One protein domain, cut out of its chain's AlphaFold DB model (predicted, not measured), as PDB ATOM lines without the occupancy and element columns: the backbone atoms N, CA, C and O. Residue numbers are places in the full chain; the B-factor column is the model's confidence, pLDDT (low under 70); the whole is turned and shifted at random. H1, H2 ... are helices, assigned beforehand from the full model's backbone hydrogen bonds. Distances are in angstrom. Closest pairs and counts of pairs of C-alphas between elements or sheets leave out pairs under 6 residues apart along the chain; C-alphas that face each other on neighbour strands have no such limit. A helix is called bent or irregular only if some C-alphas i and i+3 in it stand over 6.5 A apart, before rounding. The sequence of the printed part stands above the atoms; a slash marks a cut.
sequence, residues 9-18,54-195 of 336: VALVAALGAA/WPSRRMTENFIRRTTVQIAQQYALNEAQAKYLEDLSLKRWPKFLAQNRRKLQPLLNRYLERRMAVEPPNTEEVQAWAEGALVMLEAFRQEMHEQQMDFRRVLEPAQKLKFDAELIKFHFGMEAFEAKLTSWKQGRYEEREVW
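What this domain is: This is residues 9 to 18 and 54 to 195 of the 336 residues of an uncharacterized protein of Phycisphaerae bacterium (UniProt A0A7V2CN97). Two long helices, H4 and H5, lie side by side as a hairpin along the length of the domain, and the bent helix H3 arches past H4, its arm H3b packing on it. H2 folds against the other arm, H3a, as a second hairpin, and short H1 sits near the middle. The printed part has 152 residues with six named helices, H1 to H6 in chain order, and no named strand: all helix. It is compact, with a radius of gyration of the C-alphas of 16.9 A, but elongated, spanning 49 by 32 by 24 A.

How they stand to each other: H1, residues 9 to 14, only just touches the hub H4, residues 123 to 154, with 3 pairs of C-alphas within 8 A, the closest Leu 11 and Ala 133 at 7.4 A. H3, residues 79 to 116, was assigned as one helix by its hydrogen bonds but is bent, C-alphas 99 and 102 being 7.8 A apart; its arms H3a, residues 79 to 99, and H3b, residues 102 to 116, stand about perpendicular at 88 degrees. H3a is itself irregular, with C-alphas 91 and 94 6.6 A apart. H2, residues 57 to 74, and H3a form a hairpin, closest at C-alphas Ala 72 and Ala 82, 5.4 A. H3b touches residues 129 to 136 of H4, closest at C-alphas Leu 107 and Trp 129, 6.5 A, at a steep tilt of 59 degrees. H4 and H5, residues 157 to 185, form a hairpin at a shallow tilt of 13 degrees, closest at C-alphas Gln 127 and Lys 185, 4.2 A. H6, residues 191 to 194, touches no helix. Every O i to N i+4 pair is within hydrogen-bond range in H1, H2 and H5, against 15 of 17 in H3a, 9 of 11 in H3b and 25 of 28 in H4; H6 is too short for such a pair.

Where its parts are: H1 begins at C-alpha 9, (39.819, 5.972, 22.369). H2 is 25.8 A long, H3a 30.3 A and H3b 22.0 A. H4, with a kink of 28 degrees near residue 136, measures 45.5 A, and H5 41.2 A. H6 ends at C-alpha 194, (39.862, 14.498, 18.465).

The domain as a whole: The C-alphas of Glu 119 and Pro 157, the two farthest apart, are 51.0 A apart. Residues 19 to 53 are not printed, and C-alphas 18 and 54 are 20.3 A apart across the cut. Of the links that are printed whole, H3 to H4 is short and the others are tight. Residues 9 to 18 have pLDDT under 70.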
ATOM      1  N   VAL A   9      39.957   7.421  22.198       37.19
ATOM      2  CA  VAL A   9      39.819   5.972  22.369       37.19
ATOM      3  C   VAL A   9      40.860   5.445  23.349       37.19
ATOM      4  O   VAL A   9      40.517   4.559  24.106       37.19
ATOM      5  N   ALA A  10      42.075   5.998  23.429       40.44
ATOM      6  CA  ALA A  10      43.107   5.504  24.343       40.44
ATOM      7  C   ALA A  10      42.761   5.615  25.837       40.44
ATOM      8  O   ALA A  10      43.258   4.790  26.579       40.44
ATOM      9  N   LEU A  11      41.890   6.520  26.306       40.00
ATOM     10  CA  LEU A  11      41.488   6.537  27.726       40.00
ATOM     11  C   LEU A  11      40.403   5.482  28.019       40.00
ATOM     12  O   LEU A  11      40.461   4.788  29.027       40.00
ATOM     13  N   VAL A  12      39.456   5.286  27.092       44.44
ATOM     14  CA  VAL A  12      38.424   4.228  27.168       44.44
ATOM     15  C   VAL A  12      39.011   2.840  26.872       44.44
ATOM     16  O   VAL A  12      38.585   1.847  27.445       44.44
ATOM     17  N   ALA A  13      40.029   2.775  26.018       42.44
ATOM     18  CA  ALA A  13      40.813   1.592  25.687       42.44
ATOM     19  C   ALA A  13      41.987   1.378  26.647       42.44
ATOM     20  O   ALA A  13      42.494   0.271  26.673       42.44
ATOM     21  N   ALA A  14      42.392   2.363  27.457       43.03
ATOM     22  CA  ALA A  14      43.243   2.163  28.635       43.03
ATOM     23  C   ALA A  14      42.409   1.578  29.778       43.03
ATOM     24  O   ALA A  14      42.796   0.586  30.377       43.03
ATOM     25  N   LEU A  15      41.178   2.055  29.980       43.41
ATOM     26  CA  LEU A  15      40.197   1.347  30.818       43.41
ATOM     27  C   LEU A  15      39.733   0.014  30.201       43.41
ATOM     28  O   LEU A  15      39.073  -0.778  30.868       43.41
ATOM     29  N   GLY A  16      40.124  -0.244  28.951       39.66
ATOM     30  CA  GLY A  16      40.000  -1.522  28.269       39.66
ATOM     31  C   GLY A  16      41.330  -2.173  27.871       39.66
ATOM     32  O   GLY A  16      41.357  -2.901  26.880       39.66
ATOM     33  N   ALA A  17      42.430  -1.867  28.572       33.50
ATOM     34  CA  ALA A  17      43.806  -2.071  28.113       33.50
ATOM     35  C   ALA A  17      44.176  -3.519  27.773       33.50
ATOM     36  O   ALA A  17      44.683  -4.264  28.603       33.50
ATOM     37  N   ALA A  18      44.000  -3.874  26.502       33.81
ATOM     38  CA  ALA A  18      45.101  -4.165  25.584       33.81
ATOM     39  C   ALA A  18      44.530  -4.415  24.173       33.81
ATOM     40  O   ALA A  18      43.915  -5.439  23.909       33.81
ATOM     41  N   TRP A  54      27.874   5.204  33.668       93.06
ATOM     42  CA  TRP A  54      28.910   4.426  34.333       93.06
ATOM     43  C   TRP A  54      28.647   2.934  34.105       93.06
ATOM     44  O   TRP A  54      27.500   2.500  34.256       93.06
ATOM     45  N   PRO A  55      29.657   2.130  33.720       89.00
ATOM     46  CA  PRO A  55      29.455   0.704  33.520       89.00
ATOM     47  C   PRO A  55      28.993   0.051  34.822       89.00
ATOM     48  O   PRO A  55      29.554   0.272  35.898       89.00
ATOM     49  N   SER A  56      27.965  -0.792  34.720       91.06
ATOM     50  CA  SER A  56      27.526  -1.589  35.860       91.06
ATOM     51  C   SER A  56      28.636  -2.545  36.293       91.06
ATOM     52  O   SER A  56      29.473  -2.962  35.488       91.06
ATOM     53  N   ARG A  57      28.611  -2.972  37.558       90.38
ATOM     54  CA  ARG A  57      29.562  -3.965  38.077       90.38
ATOM     55  C   ARG A  57      29.637  -5.214  37.189       90.38
ATOM     56  O   ARG A  57      30.728  -5.643  36.834       90.38
ATOM     57  N   ARG A  58      28.484  -5.743  36.764       92.69
ATOM     58  CA  ARG A  58      28.403  -6.915  35.877       92.69
ATOM     59  C   ARG A  58      29.027  -6.649  34.503       92.69
ATOM     60  O   ARG A  58      29.686  -7.528  33.958       92.69
ATOM     61  N   MET A  59      28.835  -5.453  33.943       89.75
ATOM     62  CA  MET A  59      29.465  -5.065  32.676       89.75
ATOM     63  C   MET A  59      30.992  -5.052  32.810       89.75
ATOM     64  O   MET A  59      31.677  -5.634  31.971       89.75
ATOM     65  N   THR A  60      31.510  -4.463  33.890       90.19
ATOM     66  CA  THR A  60      32.943  -4.439  34.210       90.19
ATOM     67  C   THR A  60      33.513  -5.846  34.398       90.19
ATOM     68  O   THR A  60      34.528  -6.180  33.796       90.19
ATOM     69  N   GLU A  61      32.856  -6.701  35.183       92.00
ATOM     70  CA  GLU A  61      33.305  -8.080  35.410       92.00
ATOM     71  C   GLU A  61      33.340  -8.882  34.100       92.00
ATOM     72  O   GLU A  61      34.352  -9.507  33.790       92.00
ATOM     73  N   ASN A  62      32.289  -8.807  33.277       91.00
ATOM     74  CA  ASN A  62      32.254  -9.475  31.973       91.00
ATOM     75  C   ASN A  62      33.353  -8.976  31.027       91.00
ATOM     76  O   ASN A  62      33.966  -9.769  30.309       91.00
ATOM     77  N   PHE A  63      33.610  -7.667  31.028       88.25
ATOM     78  CA  PHE A  63      34.688  -7.069  30.250       88.25
ATOM     79  C   PHE A  63      36.056  -7.629  30.665       88.25
ATOM     80  O   PHE A  63      36.845  -8.039  29.808       88.25
ATOM     81  N   ILE A  64      36.311  -7.699  31.975       90.88
ATOM     82  CA  ILE A  64      37.550  -8.247  32.530       90.88
ATOM     83  C   ILE A  64      37.717  -9.709  32.108       90.88
ATOM     84  O   ILE A  64      38.745 -10.045  31.531       90.88
ATOM     85  N   ARG A  65      36.695 -10.556  32.306       94.44
ATOM     86  CA  ARG A  65      36.758 -11.985  31.945       94.44
ATOM     87  C   ARG A  65      37.031 -12.203  30.458       94.44
ATOM     88  O   ARG A  65      37.854 -13.029  30.079       94.44
ATOM     89  N   ARG A  66      36.375 -11.432  29.585       91.44
ATOM     90  CA  ARG A  66      36.627 -11.505  28.138       91.44
ATOM     91  C   ARG A  66      38.081 -11.166  27.807       91.44
ATOM     92  O   ARG A  66      38.700 -11.843  26.990       91.44
ATOM     93  N   THR A  67      38.611 -10.122  28.436       85.75
ATOM     94  CA  THR A  67      39.982  -9.654  28.207       85.75
ATOM     95  C   THR A  67      41.004 -10.670  28.717       85.75
ATOM     96  O   THR A  67      41.964 -10.980  28.016       85.75
ATOM     97  N   THR A  68      40.782 -11.266  29.891       91.00
ATOM     98  CA  THR A  68      41.702 -12.261  30.466       91.00
ATOM     99  C   THR A  68      41.751 -13.540  29.634       91.00
ATOM    100  O   THR A  68      42.833 -14.094  29.464       91.00
ATOM    101  N   VAL A  69      40.637 -13.962  29.018       93.00
ATOM    102  CA  VAL A  69      40.622 -15.072  28.043       93.00
ATOM    103  C   VAL A  69      41.485 -14.759  26.817       93.00
ATOM    104  O   VAL A  69      42.258 -15.608  26.375       93.00
ATOM    105  N   GLN A  70      41.400 -13.540  26.277       86.00
ATOM    106  CA  GLN A  70      42.219 -13.136  25.128       86.00
ATOM    107  C   GLN A  70      43.710 -13.102  25.474       86.00
ATOM    108  O   GLN A  70      44.526 -13.624  24.716       86.00
ATOM    109  N   ILE A  71      44.064 -12.551  26.639       89.94
ATOM    110  CA  ILE A  71      45.449 -12.550  27.127       89.94
ATOM    111  C   ILE A  71      45.929 -13.990  27.343       89.94
ATOM    112  O   ILE A  71      47.024 -14.344  26.908       89.94
ATOM    113  N   ALA A  72      45.104 -14.855  27.941       94.25
ATOM    114  CA  ALA A  72      45.448 -16.257  28.148       94.25
ATOM    115  C   ALA A  72      45.785 -16.970  26.831       94.25
ATOM    116  O   ALA A  72      46.809 -17.644  26.740       94.25
ATOM    117  N   GLN A  73      44.984 -16.751  25.785       91.38
ATOM    118  CA  GLN A  73      45.252 -17.278  24.445       91.38
ATOM    119  C   GLN A  73      46.528 -16.685  23.839       91.38
ATOM    120  O   GLN A  73      47.369 -17.420  23.324       91.38
ATOM    121  N   GLN A  74      46.706 -15.365  23.926       86.94
ATOM    122  CA  GLN A  74      47.861 -14.668  23.360       86.94
ATOM    123  C   GLN A  74      49.181 -15.161  23.956       86.94
ATOM    124  O   GLN A  74      50.168 -15.295  23.232       86.94
ATOM    125  N   TYR A  75      49.213 -15.445  25.254       90.94
ATOM    126  CA  TYR A  75      50.409 -15.905  25.959       90.94
ATOM    127  C   TYR A  75      50.500 -17.426  26.089       90.94
ATOM    128  O   TYR A  75      51.449 -17.919  26.698       90.94
ATOM    129  N   ALA A  76      49.547 -18.167  25.511       95.38
ATOM    130  CA  ALA A  76      49.418 -19.611  25.691       95.38
ATOM    131  C   ALA A  76      49.520 -20.002  27.179       95.38
ATOM    132  O   ALA A  76      50.317 -20.860  27.561       95.38
ATOM    133  N   LEU A  77      48.770 -19.296  28.031       96.50
ATOM    134  CA  LEU A  77      48.727 -19.568  29.462       96.50
ATOM    135  C   LEU A  77      48.088 -20.935  29.707       96.50
ATOM    136  O   LEU A  77      47.100 -21.291  29.063       96.50
ATOM    137  N   ASN A  78      48.623 -21.681  30.669       98.12
ATOM    138  CA  ASN A  78      47.934 -22.865  31.168       98.12
ATOM    139  C   ASN A  78      46.705 -22.468  32.012       98.12
ATOM    140  O   ASN A  78      46.517 -21.301  32.357       98.12
ATOM    141  N   GLU A  79      45.867 -23.444  32.361       98.06
ATOM    142  CA  GLU A  79      44.620 -23.203  33.100       98.06
ATOM    143  C   GLU A  79      44.854 -22.488  34.441       98.06
ATOM    144  O   GLU A  79      44.150 -21.531  34.766       98.06
ATOM    145  N   ALA A  80      45.890 -22.881  35.189       98.06
ATOM    146  CA  ALA A  80      46.217 -22.268  36.474       98.06
ATOM    147  C   ALA A  80      46.670 -20.804  36.322       98.06
ATOM    148  O   ALA A  80      46.227 -19.939  37.076       98.06
ATOM    149  N   GLN A  81      47.509 -20.506  35.327       97.75
ATOM    150  CA  GLN A  81      47.943 -19.144  34.996       97.75
ATOM    151  C   GLN A  81      46.772 -18.271  34.528       97.75
ATOM    152  O   GLN A  81      46.653 -17.124  34.955       97.75
ATOM    153  N   ALA A  82      45.903 -18.808  33.666       97.75
ATOM    154  CA  ALA A  82      44.732 -18.102  33.153       97.75
ATOM    155  C   ALA A  82      43.751 -17.764  34.282       97.75
ATOM    156  O   ALA A  82      43.321 -16.614  34.400       97.75
ATOM    157  N   LYS A  83      43.467 -18.734  35.159       97.88
ATOM    158  CA  LYS A  83      42.633 -18.517  36.341       97.88
ATOM    159  C   LYS A  83      43.258 -17.515  37.312       97.88
ATOM    160  O   LYS A  83      42.561 -16.627  37.795       97.88
ATOM    161  N   TYR A  84      44.567 -17.600  37.555       97.12
ATOM    162  CA  TYR A  84      45.272 -16.613  38.373       97.12
ATOM    163  C   TYR A  84      45.134 -15.194  37.802       97.12
ATOM    164  O   TYR A  84      44.816 -14.265  38.541       97.12
ATOM    165  N   LEU A  85      45.337 -15.022  36.492       95.69
ATOM    166  CA  LEU A  85      45.195 -13.730  35.817       95.69
ATOM    167  C   LEU A  85      43.760 -13.188  35.912       95.69
ATOM    168  O   LEU A  85      43.570 -11.988  36.128       95.69
ATOM    169  N   GLU A  86      42.758 -14.051  35.753       96.31
ATOM    170  CA  GLU A  86      41.349 -13.692  35.913       96.31
ATOM    171  C   GLU A  86      41.039 -13.223  37.339       96.31
ATOM    172  O   GLU A  86      40.528 -12.115  37.517       96.31
ATOM    173  N   ASP A  87      41.405 -14.018  38.348       97.75
ATOM    174  CA  ASP A  87      41.171 -13.698  39.758       97.75
ATOM    175  C   ASP A  87      41.902 -12.403  40.161       97.75
ATOM    176  O   ASP A  87      41.333 -11.538  40.835       97.75
ATOM    177  N   LEU A  88      43.145 -12.223  39.696       95.38
ATOM    178  CA  LEU A  88      43.924 -10.998  39.889       95.38
ATOM    179  C   LEU A  88      43.209  -9.784  39.281       95.38
ATOM    180  O   LEU A  88      43.049  -8.759  39.946       95.38
ATOM    181  N   SER A  89      42.739  -9.903  38.038       93.50
ATOM    182  CA  SER A  89      42.104  -8.801  37.310       93.50
ATOM    183  C   SER A  89      40.740  -8.428  37.904       93.50
ATOM    184  O   SER A  89      40.457  -7.243  38.083       93.50
ATOM    185  N   LEU A  90      39.919  -9.415  38.282       95.56
ATOM    186  CA  LEU A  90      38.623  -9.204  38.946       95.56
ATOM    187  C   LEU A  90      38.765  -8.599  40.345       95.56
ATOM    188  O   LEU A  90      37.864  -7.905  40.811       95.56
ATOM    189  N   LYS A  91      39.893  -8.828  41.020       94.94
ATOM    190  CA  LYS A  91      40.187  -8.202  42.311       94.94
ATOM    191  C   LYS A  91      40.638  -6.746  42.162       94.94
ATOM    192  O   LYS A  91      40.232  -5.901  42.959       94.94
ATOM    193  N   ARG A  92      41.506  -6.458  41.188       94.38
ATOM    194  CA  ARG A  92      42.183  -5.156  41.057       94.38
ATOM    195  C   ARG A  92      41.345  -4.116  40.313       94.38
ATOM    196  O   ARG A  92      41.080  -3.045  40.858       94.38
ATOM    197  N   TRP A  93      40.847  -4.443  39.121       94.25
ATOM    198  CA  TRP A  93      40.197  -3.463  38.243       94.25
ATOM    199  C   TRP A  93      38.899  -2.871  38.797       94.25
ATOM    200  O   TRP A  93      38.763  -1.648  38.766       94.25
ATOM    201  N   PRO A  94      37.953  -3.649  39.361       93.44
ATOM    202  CA  PRO A  94      36.748  -3.065  39.948       93.44
ATOM    203  C   PRO A  94      37.066  -2.109  41.099       93.44
ATOM    204  O   PRO A  94      36.434  -1.060  41.220       93.44
ATOM    205  N   LYS A  95      38.087  -2.432  41.908       93.75
ATOM    206  CA  LYS A  95      38.566  -1.562  42.986       93.75
ATOM    207  C   LYS A  95      39.167  -0.271  42.428       93.75
ATOM    208  O   LYS A  95      38.766   0.803  42.869       93.75
ATOM    209  N   PHE A  96      40.064  -0.366  41.445       94.56
ATOM    210  CA  PHE A  96      40.657   0.796  40.777       94.56
ATOM    211  C   PHE A  96      39.582   1.718  40.180       94.56
ATOM    212  O   PHE A  96      39.607   2.932  40.402       94.56
ATOM    213  N   LEU A  97      38.604   1.147  39.470       93.44
ATOM    214  CA  LEU A  97      37.498   1.886  38.859       93.44
ATOM    215  C   LEU A  97      36.630   2.580  39.910       93.44
ATOM    216  O   LEU A  97      36.298   3.748  39.735       93.44
ATOM    217  N   ALA A  98      36.296   1.900  41.009       91.31
ATOM    218  CA  ALA A  98      35.527   2.494  42.100       91.31
ATOM    219  C   ALA A  98      36.280   3.660  42.760       91.31
ATOM    220  O   ALA A  98      35.716   4.738  42.935       91.31
ATOM    221  N   GLN A  99      37.573   3.483  43.053       94.69
ATOM    222  CA  GLN A  99      38.417   4.513  43.673       94.69
ATOM    223  C   GLN A  99      38.599   5.752  42.790       94.69
ATOM    224  O   GLN A  99      38.733   6.863  43.299       94.69
ATOM    225  N   ASN A 100      38.582   5.573  41.468       94.75
ATOM    226  CA  ASN A 100      38.778   6.657  40.511       94.75
ATOM    227  C   ASN A 100      37.482   7.141  39.847       94.75
ATOM    228  O   ASN A 100      37.538   8.047  39.014       94.75
ATOM    229  N   ARG A 101      36.311   6.602  40.218       93.56
ATOM    230  CA  ARG A 101      35.023   6.897  39.568       93.56
ATOM    231  C   ARG A 101      34.730   8.389  39.476       93.56
ATOM    232  O   ARG A 101      34.415   8.872  38.395       93.56
ATOM    233  N   ARG A 102      34.909   9.135  40.573       94.12
ATOM    234  CA  ARG A 102      34.648  10.588  40.618       94.12
ATOM    235  C   ARG A 102      35.469  11.384  39.593       94.12
ATOM    236  O   ARG A 102      35.036  12.449  39.171       94.12
ATOM    237  N   LYS A 103      36.633  10.873  39.177       93.81
ATOM    238  CA  LYS A 103      37.494  11.485  38.150       93.81
ATOM    239  C   LYS A 103      37.222  10.913  36.756       93.81
ATOM    240  O   LYS A 103      37.172  11.655  35.781       93.81
ATOM    241  N   LEU A 104      37.021   9.597  36.665       92.94
ATOM    242  CA  LEU A 104      36.812   8.879  35.409       92.94
ATOM    243  C   LEU A 104      35.442   9.135  34.785       92.94
ATOM    244  O   LEU A 104      35.364   9.348  33.577       92.94
ATOM    245  N   GLN A 105      34.373   9.118  35.582       94.00
ATOM    246  CA  GLN A 105      33.002   9.240  35.084       94.00
ATOM    247  C   GLN A 105      32.783  10.571  34.344       94.00
ATOM    248  O   GLN A 105      32.325  10.522  33.203       94.00
ATOM    249  N   PRO A 106      33.189  11.745  34.873       94.12
ATOM    250  CA  PRO A 106      33.061  13.000  34.130       94.12
ATOM    251  C   PRO A 106      33.876  13.029  32.830       94.12
ATOM    252  O   PRO A 106      33.406  13.560  31.828       94.12
ATOM    253  N   LEU A 107      35.083  12.450  32.815       94.75
ATOM    254  CA  LEU A 107      35.913  12.381  31.603       94.75
ATOM    255  C   LEU A 107      35.284  11.494  30.529       94.75
ATOM    256  O   LEU A 107      35.305  11.854  29.349       94.75
ATOM    257  N   LEU A 108      34.725  10.353  30.939       91.62
ATOM    258  CA  LEU A 108      34.025   9.426  30.059       91.62
ATOM    259  C   LEU A 108      32.744  10.054  29.506       91.62
ATOM    260  O   LEU A 108      32.541  10.022  28.296       91.62
ATOM    261  N   ASN A 109      31.924  10.663  30.364       93.44
ATOM    262  CA  ASN A 109      30.689  11.332  29.958       93.44
ATOM    263  C   ASN A 109      30.970  12.455  28.966       93.44
ATOM    264  O   ASN A 109      30.426  12.426  27.868       93.44
ATOM    265  N   ARG A 110      31.914  13.356  29.276       91.06
ATOM    266  CA  ARG A 110      32.325  14.419  28.345       91.06
ATOM    267  C   ARG A 110      32.809  13.846  27.021       91.06
ATOM    268  O   ARG A 110      32.459  14.364  25.968       91.06
ATOM    269  N   TYR A 111      33.597  12.773  27.044       89.75
ATOM    270  CA  TYR A 111      34.046  12.135  25.810       89.75
ATOM    271  C   TYR A 111      32.873  11.585  24.982       89.75
ATOM    272  O   TYR A 111      32.808  11.837  23.779       89.75
ATOM    273  N   LEU A 112      31.938  10.866  25.607       89.06
ATOM    274  CA  LEU A 112      30.765  10.299  24.938       89.06
ATOM    275  C   LEU A 112      29.831  11.386  24.399       89.06
ATOM    276  O   LEU A 112      29.445  11.327  23.233       89.06
ATOM    277  N   GLU A 113      29.517  12.393  25.212       89.62
ATOM    278  CA  GLU A 113      28.740  13.572  24.819       89.62
ATOM    279  C   GLU A 113      29.363  14.243  23.607       89.62
ATOM    280  O   GLU A 113      28.668  14.488  22.621       89.62
ATOM    281  N   ARG A 114      30.690  14.453  23.625       88.50
ATOM    282  CA  ARG A 114      31.378  14.995  22.458       88.50
ATOM    283  C   ARG A 114      31.213  14.087  21.276       88.50
ATOM    284  O   ARG A 114      30.741  14.586  20.279       88.50
ATOM    285  N   ARG A 115      31.489  12.782  21.364       84.94
ATOM    286  CA  ARG A 115      31.323  11.834  20.238       84.94
ATOM    287  C   ARG A 115      29.926  11.826  19.612       84.94
ATOM    288  O   ARG A 115      29.821  11.451  18.445       84.94
ATOM    289  N   MET A 116      28.897  12.221  20.356       87.19
ATOM    290  CA  MET A 116      27.518  12.341  19.876       87.19
ATOM    291  C   MET A 116      27.147  13.757  19.406       87.19
ATOM    292  O   MET A 116      26.152  13.910  18.700       87.19
ATOM    293  N   ALA A 117      27.923  14.778  19.772       89.00
ATOM    294  CA  ALA A 117      27.709  16.150  19.334       89.00
ATOM    295  C   ALA A 117      27.901  16.287  17.815       89.00
ATOM    296  O   ALA A 117      28.619  15.519  17.179       89.00
ATOM    297  N   VAL A 118      27.240  17.275  17.212       88.44
ATOM    298  CA  VAL A 118      27.397  17.583  15.778       88.44
ATOM    299  C   VAL A 118      28.636  18.448  15.544       88.44
ATOM    300  O   VAL A 118      29.366  18.270  14.563       88.44
ATOM    301  N   GLU A 119      28.864  19.387  16.457       91.88
ATOM    302  CA  GLU A 119      29.951  20.352  16.397       91.88
ATOM    303  C   GLU A 119      31.219  19.783  17.047       91.88
ATOM    304  O   GLU A 119      31.128  19.060  18.047       91.88
ATOM    305  N   PRO A 120      32.407  20.073  16.485       90.44
ATOM    306  CA  PRO A 120      33.658  19.688  17.118       90.44
ATOM    307  C   PRO A 120      33.804  20.382  18.483       90.44
ATOM    308  O   PRO A 120      33.296  21.493  18.660       90.44
ATOM    309  N   PRO A 121      34.511  19.765  19.447       91.38
ATOM    310  CA  PRO A 121      34.831  20.444  20.696       91.38
ATOM    311  C   PRO A 121      35.670  21.692  20.412       91.38
ATOM    312  O   PRO A 121      36.493  21.694  19.496       91.38
ATOM    313  N   ASN A 122      35.489  22.741  21.209       94.81
ATOM    314  CA  ASN A 122      36.367  23.905  21.148       94.81
ATOM    315  C   ASN A 122      37.692  23.635  21.892       94.81
ATOM    316  O   ASN A 122      37.864  22.624  22.576       94.81
ATOM    317  N   THR A 123      38.658  24.544  21.750       95.25
ATOM    318  CA  THR A 123      39.991  24.384  22.351       95.25
ATOM    319  C   THR A 123      39.961  24.268  23.869       95.25
ATOM    320  O   THR A 123      40.639  23.400  24.412       95.25
ATOM    321  N   GLU A 124      39.161  25.086  24.548       96.31
ATOM    322  CA  GLU A 124      39.075  25.089  26.013       96.31
ATOM    323  C   GLU A 124      38.532  23.754  26.540       96.31
ATOM    324  O   GLU A 124      39.043  23.198  27.514       96.31
ATOM    325  N   GLU A 125      37.543  23.180  25.852       94.62
ATOM    326  CA  GLU A 125      36.969  21.874  26.182       94.62
ATOM    327  C   GLU A 125      37.992  20.743  26.032       94.62
ATOM    328  O   GLU A 125      38.095  19.880  26.910       94.62
ATOM    329  N   VAL A 126      38.776  20.753  24.945       94.94
ATOM    330  CA  VAL A 126      39.853  19.774  24.722       94.94
ATOM    331  C   VAL A 126      40.951  19.924  25.776       94.94
ATOM    332  O   VAL A 126      41.410  18.917  26.316       94.94
ATOM    333  N   GLN A 127      41.338  21.156  26.118       96.00
ATOM    334  CA  GLN A 127      42.336  21.433  27.153       96.00
ATOM    335  C   GLN A 127      41.896  20.915  28.525       96.00
ATOM    336  O   GLN A 127      42.646  20.184  29.175       96.00
ATOM    337  N   ALA A 128      40.670  21.246  28.942       95.56
ATOM    338  CA  ALA A 128      40.119  20.823  30.226       95.56
ATOM    339  C   ALA A 128      39.979  19.296  30.314       95.56
ATOM    340  O   ALA A 128      40.238  18.696  31.361       95.56
ATOM    341  N   TRP A 129      39.586  18.644  29.215       95.62
ATOM    342  CA  TRP A 129      39.544  17.185  29.154       95.62
ATOM    343  C   TRP A 129      40.947  16.573  29.240       95.62
ATOM    344  O   TRP A 129      41.157  15.647  30.022       95.62
ATOM    345  N   ALA A 130      41.917  17.112  28.493       95.62
ATOM    346  CA  ALA A 130      43.292  16.619  28.481       95.62
ATOM    347  C   ALA A 130      43.973  16.751  29.850       95.62
ATOM    348  O   ALA A 130      44.684  15.843  30.275       95.62
ATOM    349  N   GLU A 131      43.717  17.841  30.576       96.81
ATOM    350  CA  GLU A 131      44.215  18.021  31.939       96.81
ATOM    351  C   GLU A 131      43.690  16.948  32.900       96.81
ATOM    352  O   GLU A 131      44.479  16.324  33.613       96.81
ATOM    353  N   GLY A 132      42.383  16.671  32.887       94.56
ATOM    354  CA  GLY A 132      41.825  15.594  33.705       94.56
ATOM    355  C   GLY A 132      42.309  14.206  33.265       94.56
ATOM    356  O   GLY A 132      42.591  13.351  34.108       94.56
ATOM    357  N   ALA A 133      42.465  13.987  31.955       94.62
ATOM    358  CA  ALA A 133      42.979  12.739  31.400       94.62
ATOM    359  C   ALA A 133      44.429  12.462  31.826       94.62
ATOM    360  O   ALA A 133      44.734  11.320  32.151       94.62
ATOM    361  N   LEU A 134      45.299  13.479  31.897       95.69
ATOM    362  CA  LEU A 134      46.683  13.333  32.376       95.69
ATOM    363  C   LEU A 134      46.747  12.851  33.828       95.69
ATOM    364  O   LEU A 134      47.504  11.937  34.143       95.69
ATOM    365  N   VAL A 135      45.910  13.410  34.708       95.06
ATOM    366  CA  VAL A 135      45.832  12.959  36.109       95.06
ATOM    367  C   VAL A 135      45.414  11.491  36.187       95.06
ATOM    368  O   VAL A 135      45.934  10.730  37.002       95.06
ATOM    369  N   MET A 136      44.477  11.079  35.331       95.19
ATOM    370  CA  MET A 136      44.040   9.687  35.273       95.19
ATOM    371  C   MET A 136      45.068   8.755  34.638       95.19
ATOM    372  O   MET A 136      45.157   7.596  35.042       95.19
ATOM    373  N   LEU A 137      45.846   9.252  33.678       93.75
ATOM    374  CA  LEU A 137      46.903   8.495  33.024       93.75
ATOM    375  C   LEU A 137      47.957   8.046  34.035       93.75
ATOM    376  O   LEU A 137      48.353   6.885  34.012       93.75
ATOM    377  N   GLU A 138      48.345   8.926  34.954       93.69
ATOM    378  CA  GLU A 138      49.322   8.608  35.996       93.69
ATOM    379  C   GLU A 138      48.816   7.513  36.946       93.69
ATOM    380  O   GLU A 138      49.487   6.506  37.167       93.69
ATOM    381  N   ALA A 139      47.578   7.646  37.439       94.00
ATOM    382  CA  ALA A 139      46.962   6.618  38.281       94.00
ATOM    383  C   ALA A 139      46.874   5.263  37.558       94.00
ATOM    384  O   ALA A 139      47.099   4.209  38.152       94.00
ATOM    385  N   PHE A 140      46.571   5.293  36.260       93.81
ATOM    386  CA  PHE A 140      46.527   4.105  35.424       93.81
ATOM    387  C   PHE A 140      47.920   3.488  35.195       93.81
ATOM    388  O   PHE A 140      48.046   2.266  35.257       93.81
ATOM    389  N   ARG A 141      48.976   4.293  34.986       93.19
ATOM    390  CA  ARG A 141      50.368   3.807  34.871       93.19
ATOM    391  C   ARG A 141      50.787   3.044  36.123       93.19
ATOM    392  O   ARG A 141      51.345   1.955  36.002       93.19
ATOM    393  N   GLN A 142      50.475   3.586  37.298       95.06
ATOM    394  CA  GLN A 142      50.774   2.938  38.571       95.06
ATOM    395  C   GLN A 142      50.053   1.588  38.705       95.06
ATOM    396  O   GLN A 142      50.689   0.577  39.001       95.06
ATOM    397  N   GLU A 143      48.746   1.544  38.425       94.62
ATOM    398  CA  GLU A 143      47.962   0.303  38.503       94.62
ATOM    399  C   GLU A 143      48.475  -0.761  37.519       94.62
ATOM    400  O   GLU A 143      48.653  -1.924  37.888       94.62
ATOM    401  N   MET A 144      48.780  -0.354  36.282       92.31
ATOM    402  CA  MET A 144      49.363  -1.239  35.275       92.31
ATOM    403  C   MET A 144      50.718  -1.778  35.726       92.31
ATOM    404  O   MET A 144      50.942  -2.978  35.614       92.31
ATOM    405  N   HIS A 145      51.606  -0.936  36.257       91.00
ATOM    406  CA  HIS A 145      52.917  -1.373  36.737       91.00
ATOM    407  C   HIS A 145      52.794  -2.449  37.826       91.00
ATOM    408  O   HIS A 145      53.444  -3.494  37.757       91.00
ATOM    409  N   GLU A 146      51.911  -2.243  38.802       92.31
ATOM    410  CA  GLU A 146      51.676  -3.226  39.859       92.31
ATOM    411  C   GLU A 146      51.095  -4.538  39.312       92.31
ATOM    412  O   GLU A 146      51.588  -5.619  39.649       92.31
ATOM    413  N   GLN A 147      50.101  -4.469  38.418       92.50
ATOM    414  CA  GLN A 147      49.547  -5.662  37.774       92.50
ATOM    415  C   GLN A 147      50.600  -6.400  36.935       92.50
ATOM    416  O   GLN A 147      50.630  -7.631  36.943       92.50
ATOM    417  N   GLN A 148      51.474  -5.682  36.226       91.62
ATOM    418  CA  GLN A 148      52.560  -6.272  35.442       91.62
ATOM    419  C   GLN A 148      53.521  -7.059  36.333       91.62
ATOM    420  O   GLN A 148      53.898  -8.177  35.982       91.62
ATOM    421  N   MET A 149      53.888  -6.512  37.494       91.81
ATOM    422  CA  MET A 149      54.766  -7.187  38.452       91.81
ATOM    423  C   MET A 149      54.137  -8.473  38.995       91.81
ATOM    424  O   MET A 149      54.821  -9.495  39.084       91.81
ATOM    425  N   ASP A 150      52.841  -8.450  39.311       93.81
ATOM    426  CA  ASP A 150      52.111  -9.635  39.770       93.81
ATOM    427  C   ASP A 150      51.956 -10.680  38.657       93.81
ATOM    428  O   ASP A 150      52.261 -11.856  38.859       93.81
ATOM    429  N   PHE A 151      51.564 -10.259  37.453       94.19
ATOM    430  CA  PHE A 151      51.390 -11.159  36.316       94.19
ATOM    431  C   PHE A 151      52.714 -11.803  35.895       94.19
ATOM    432  O   PHE A 151      52.784 -13.018  35.716       94.19
ATOM    433  N   ARG A 152      53.806 -11.028  35.842       94.62
ATOM    434  CA  ARG A 152      55.141 -11.530  35.496       94.62
ATOM    435  C   ARG A 152      55.586 -12.673  36.408       94.62
ATOM    436  O   ARG A 152      56.309 -13.551  35.944       94.62
ATOM    437  N   ARG A 153      55.181 -12.710  37.682       95.38
ATOM    438  CA  ARG A 153      55.589 -13.772  38.624       95.38
ATOM    439  C   ARG A 153      55.100 -15.157  38.213       95.38
ATOM    440  O   ARG A 153      55.827 -16.120  38.441       95.38
ATOM    441  N   VAL A 154      53.926 -15.249  37.588       96.50
ATOM    442  CA  VAL A 154      53.315 -16.532  37.202       96.50
ATOM    443  C   VAL A 154      53.658 -16.973  35.782       96.50
ATOM    444  O   VAL A 154      53.307 -18.083  35.398       96.50
ATOM    445  N   LEU A 155      54.337 -16.130  35.001       93.62
ATOM    446  CA  LEU A 155      54.725 -16.447  33.629       93.62
ATOM    447  C   LEU A 155      55.962 -17.356  33.567       93.62
ATOM    448  O   LEU A 155      56.947 -17.167  34.292       93.62
ATOM    449  N   GLU A 156      55.945 -18.282  32.614       95.50
ATOM    450  CA  GLU A 156      57.102 -19.084  32.218       95.50
ATOM    451  C   GLU A 156      58.157 -18.223  31.499       95.50
ATOM    452  O   GLU A 156      57.825 -17.159  30.967       95.50
ATOM    453  N   PRO A 157      59.432 -18.651  31.409       92.81
ATOM    454  CA  PRO A 157      60.496 -17.851  30.795       92.81
ATOM    455  C   PRO A 157      60.188 -17.357  29.373       92.81
ATOM    456  O   PRO A 157      60.386 -16.180  29.070       92.81
ATOM    457  N   ALA A 158      59.643 -18.219  28.509       85.38
ATOM    458  CA  ALA A 158      59.275 -17.837  27.143       85.38
ATOM    459  C   ALA A 158      58.116 -16.821  27.110       85.38
ATOM    460  O   ALA A 158      58.116 -15.896  26.296       85.38
ATOM    461  N   GLN A 159      57.148 -16.960  28.021       92.31
ATOM    462  CA  GLN A 159      56.026 -16.029  28.153       92.31
ATOM    463  C   GLN A 159      56.500 -14.670  28.682       92.31
ATOM    464  O   GLN A 159      56.078 -13.647  28.154       92.31
ATOM    465  N   LYS A 160      57.420 -14.652  29.661       88.56
ATOM    466  CA  LYS A 160      58.065 -13.432  30.181       88.56
ATOM    467  C   LYS A 160      58.779 -12.663  29.079       88.56
ATOM    468  O   LYS A 160      58.570 -11.466  28.956       88.56
ATOM    469  N   LEU A 161      59.560 -13.348  28.244       80.19
ATOM    470  CA  LEU A 161      60.258 -12.704  27.130       80.19
ATOM    471  C   LEU A 161      59.279 -12.034  26.154       80.19
ATOM    472  O   LEU A 161      59.487 -10.893  25.744       80.19
ATOM    473  N   LYS A 162      58.192 -12.730  25.794       85.31
ATOM    474  CA  LYS A 162      57.133 -12.150  24.957       85.31
ATOM    475  C   LYS A 162      56.472 -10.951  25.640       85.31
ATOM    476  O   LYS A 162      56.270  -9.927  24.995       85.31
ATOM    477  N   PHE A 163      56.154 -11.090  26.925       86.50
ATOM    478  CA  PHE A 163      55.507 -10.056  27.725       86.50
ATOM    479  C   PHE A 163      56.361  -8.793  27.786       86.50
ATOM    480  O   PHE A 163      55.861  -7.712  27.508       86.50
ATOM    481  N   ASP A 164      57.662  -8.933  28.023       81.75
ATOM    482  CA  ASP A 164      58.608  -7.817  28.084       81.75
ATOM    483  C   ASP A 164      58.702  -7.066  26.756       81.75
ATOM    484  O   ASP A 164      58.668  -5.837  26.729       81.75
ATOM    485  N   ALA A 165      58.739  -7.796  25.638       76.81
ATOM    486  CA  ALA A 165      58.721  -7.185  24.313       76.81
ATOM    487  C   ALA A 165      57.418  -6.404  24.050       76.81
ATOM    488  O   ALA A 165      57.440  -5.337  23.433       76.81
ATOM    489  N   GLU A 166      56.275  -6.912  24.516       80.38
ATOM    490  CA  GLU A 166      54.992  -6.208  24.412       80.38
ATOM    491  C   GLU A 166      54.897  -5.015  25.379       80.38
ATOM    492  O   GLU A 166      54.334  -3.984  25.006       80.38
ATOM    493  N   LEU A 167      55.500  -5.100  26.569       81.38
ATOM    494  CA  LEU A 167      55.573  -3.993  27.524       81.38
ATOM    495  C   LEU A 167      56.357  -2.804  26.984       81.38
ATOM    496  O   LEU A 167      55.929  -1.668  27.166       81.38
ATOM    497  N   ILE A 168      57.453  -3.050  26.267       72.75
ATOM    498  CA  ILE A 168      58.209  -1.987  25.594       72.75
ATOM    499  C   ILE A 168      57.303  -1.238  24.606       72.75
ATOM    500  O   ILE A 168      57.210  -0.010  24.649       72.75
ATOM    501  N   LYS A 169      56.560  -1.967  23.759       75.44
ATOM    502  CA  LYS A 169      55.597  -1.358  22.824       75.44
ATOM    503  C   LYS A 169      54.516  -0.562  23.558       75.44
ATOM    504  O   LYS A 169      54.152   0.529  23.121       75.44
ATOM    505  N   PHE A 170      53.997  -1.111  24.653       82.00
ATOM    506  CA  PHE A 170      52.997  -0.444  25.480       82.00
ATOM    507  C   PHE A 170      53.538   0.860  26.081       82.00
ATOM    508  O   PHE A 170      52.871   1.884  25.962       82.00
ATOM    509  N   HIS A 171      54.750   0.861  26.647       79.75
ATOM    510  CA  HIS A 171      55.382   2.065  27.198       79.75
ATOM    511  C   HIS A 171      55.560   3.158  26.143       79.75
ATOM    512  O   HIS A 171      55.122   4.282  26.378       79.75
ATOM    513  N   PHE A 172      56.066   2.831  24.952       76.94
ATOM    514  CA  PHE A 172      56.156   3.812  23.864       76.94
ATOM    515  C   PHE A 172      54.788   4.367  23.454       76.94
ATOM    516  O   PHE A 172      54.642   5.565  23.204       76.94
ATOM    517  N   GLY A 173      53.760   3.514  23.407       79.31
ATOM    518  CA  GLY A 173      52.387   3.950  23.150       79.31
ATOM    519  C   GLY A 173      51.867   4.918  24.218       79.31
ATOM    520  O   GLY A 173      51.229   5.915  23.882       79.31
ATOM    521  N   MET A 174      52.172   4.648  25.490       86.31
ATOM    522  CA  MET A 174      51.787   5.485  26.627       86.31
ATOM    523  C   MET A 174      52.504   6.836  26.623       86.31
ATOM    524  O   MET A 174      51.853   7.857  26.817       86.31
ATOM    525  N   GLU A 175      53.804   6.864  26.334       82.12
ATOM    526  CA  GLU A 175      54.581   8.104  26.218       82.12
ATOM    527  C   GLU A 175      54.097   8.972  25.052       82.12
ATOM    528  O   GLU A 175      53.891  10.176  25.207       82.12
ATOM    529  N   ALA A 176      53.834   8.366  23.890       80.12
ATOM    530  CA  ALA A 176      53.265   9.081  22.751       80.12
ATOM    531  C   ALA A 176      51.867   9.638  23.067       80.12
ATOM    532  O   ALA A 176      51.520  10.747  22.646       80.12
ATOM    533  N   PHE A 177      51.056   8.886  23.817       87.88
ATOM    534  CA  PHE A 177      49.741   9.337  24.258       87.88
ATOM    535  C   PHE A 177      49.834  10.492  25.263       87.88
ATOM    536  O   PHE A 177      49.144  11.497  25.097       87.88
ATOM    537  N   GLU A 178      50.727  10.401  26.245       92.44
ATOM    538  CA  GLU A 178      51.000  11.462  27.216       92.44
ATOM    539  C   GLU A 178      51.483  12.744  26.533       92.44
ATOM    540  O   GLU A 178      50.932  13.819  26.771       92.44
ATOM    541  N   ALA A 179      52.448  12.640  25.614       87.75
ATOM    542  CA  ALA A 179      52.937  13.776  24.835       87.75
ATOM    543  C   ALA A 179      51.799  14.465  24.070       87.75
ATOM    544  O   ALA A 179      51.732  15.698  23.995       87.75
ATOM    545  N   LYS A 180      50.857  13.675  23.548       89.25
ATOM    546  CA  LYS A 180      49.675  14.193  22.864       89.25
ATOM    547  C   LYS A 180      48.708  14.894  23.813       89.25
ATOM    548  O   LYS A 180      48.282  16.004  23.505       89.25
ATOM    549  N   LEU A 181      48.409  14.309  24.973       93.62
ATOM    550  CA  LEU A 181      47.602  14.974  26.000       93.62
ATOM    551  C   LEU A 181      48.253  16.280  26.478       93.62
ATOM    552  O   LEU A 181      47.560  17.281  26.636       93.62
ATOM    553  N   THR A 182      49.576  16.318  26.633       95.31
ATOM    554  CA  THR A 182      50.311  17.546  26.970       95.31
ATOM    555  C   THR A 182      50.196  18.593  25.856       95.31
ATOM    556  O   THR A 182      49.963  19.768  26.143       95.31
ATOM    557  N   SER A 183      50.284  18.190  24.584       93.25
ATOM    558  CA  SER A 183      50.039  19.083  23.440       93.25
ATOM    559  C   SER A 183      48.617  19.654  23.465       93.25
ATOM    560  O   SER A 183      48.417  20.862  23.336       93.25
ATOM    561  N   TRP A 184      47.626  18.799  23.707       94.94
ATOM    562  CA  TRP A 184      46.219  19.179  23.790       94.94
ATOM    563  C   TRP A 184      45.920  20.101  24.967       94.94
ATOM    564  O   TRP A 184      45.217  21.087  24.784       94.94
ATOM    565  N   LYS A 185      46.522  19.857  26.138       96.50
ATOM    566  CA  LYS A 185      46.463  20.753  27.304       96.50
ATOM    567  C   LYS A 185      46.978  22.162  26.970       96.50
ATOM    568  O   LYS A 185      46.487  23.151  27.501       96.50
ATOM    569  N   GLN A 186      47.922  22.275  26.041       97.44
ATOM    570  CA  GLN A 186      48.448  23.554  25.549       97.44
ATOM    571  C   GLN A 186      47.618  24.157  24.399       97.44
ATOM    572  O   GLN A 186      48.037  25.140  23.796       97.44
ATOM    573  N   GLY A 187      46.468  23.564  24.064       95.94
ATOM    574  CA  GLY A 187      45.591  24.015  22.981       95.94
ATOM    575  C   GLY A 187      46.085  23.627  21.586       95.94
ATOM    576  O   GLY A 187      45.494  24.025  20.585       95.94
ATOM    577  N   ARG A 188      47.157  22.832  21.499       95.44
ATOM    578  CA  ARG A 188      47.732  22.345  20.243       95.44
ATOM    579  C   ARG A 188      47.122  20.990  19.900       95.44
ATOM    580  O   ARG A 188      47.724  19.950  20.174       95.44
ATOM    581  N   TYR A 189      45.923  21.007  19.331       92.19
ATOM    582  CA  TYR A 189      45.270  19.821  18.774       92.19
ATOM    583  C   TYR A 189      44.796  20.102  17.350       92.19
ATOM    584  O   TYR A 189      44.477  21.238  17.000       92.19
ATOM    585  N   GLU A 190      44.727  19.061  16.528       87.62
ATOM    586  CA  GLU A 190      44.030  19.149  15.248       87.62
ATOM    587  C   GLU A 190      42.618  18.582  15.410       87.62
ATOM    588  O   GLU A 190      42.443  17.514  15.999       87.62
ATOM    589  N   GLU A 191      41.603  19.242  14.838       84.12
ATOM    590  CA  GLU A 191      40.208  18.771  14.897       84.12
ATOM    591  C   GLU A 191      40.105  17.294  14.496       84.12
ATOM    592  O   GLU A 191      39.472  16.504  15.183       84.12
ATOM    593  N   ARG A 192      40.825  16.874  13.450       82.38
ATOM    594  CA  ARG A 192      40.818  15.484  12.960       82.38
ATOM    595  C   ARG A 192      41.374  14.459  13.949       82.38
ATOM    596  O   ARG A 192      41.113  13.275  13.790       82.38
ATOM    597  N   GLU A 193      42.158  14.872  14.936       78.00
ATOM    598  CA  GLU A 193      42.710  13.964  15.943       78.00
ATOM    599  C   GLU A 193      41.735  13.649  17.074       78.00
ATOM    600  O   GLU A 193      41.811  12.575  17.675       78.00
ATOM    601  N   VAL A 194      40.864  14.603  17.395       74.31
ATOM    602  CA  VAL A 194      39.862  14.498  18.465       74.31
ATOM    603  C   VAL A 194      38.505  14.101  17.878       74.31
ATOM    604  O   VAL A 194      37.717  13.390  18.502       74.31
ATOM    605  N   TRP A 195      38.253  14.534  16.645       77.06
ATOM    606  CA  TRP A 195      36.963  14.551  15.984       77.06
ATOM    607  C   TRP A 195      37.016  13.866  14.616       77.06
ATOM    608  O   TRP A 195      36.955  14.482  13.552       77.06
TER     609      TRP A 195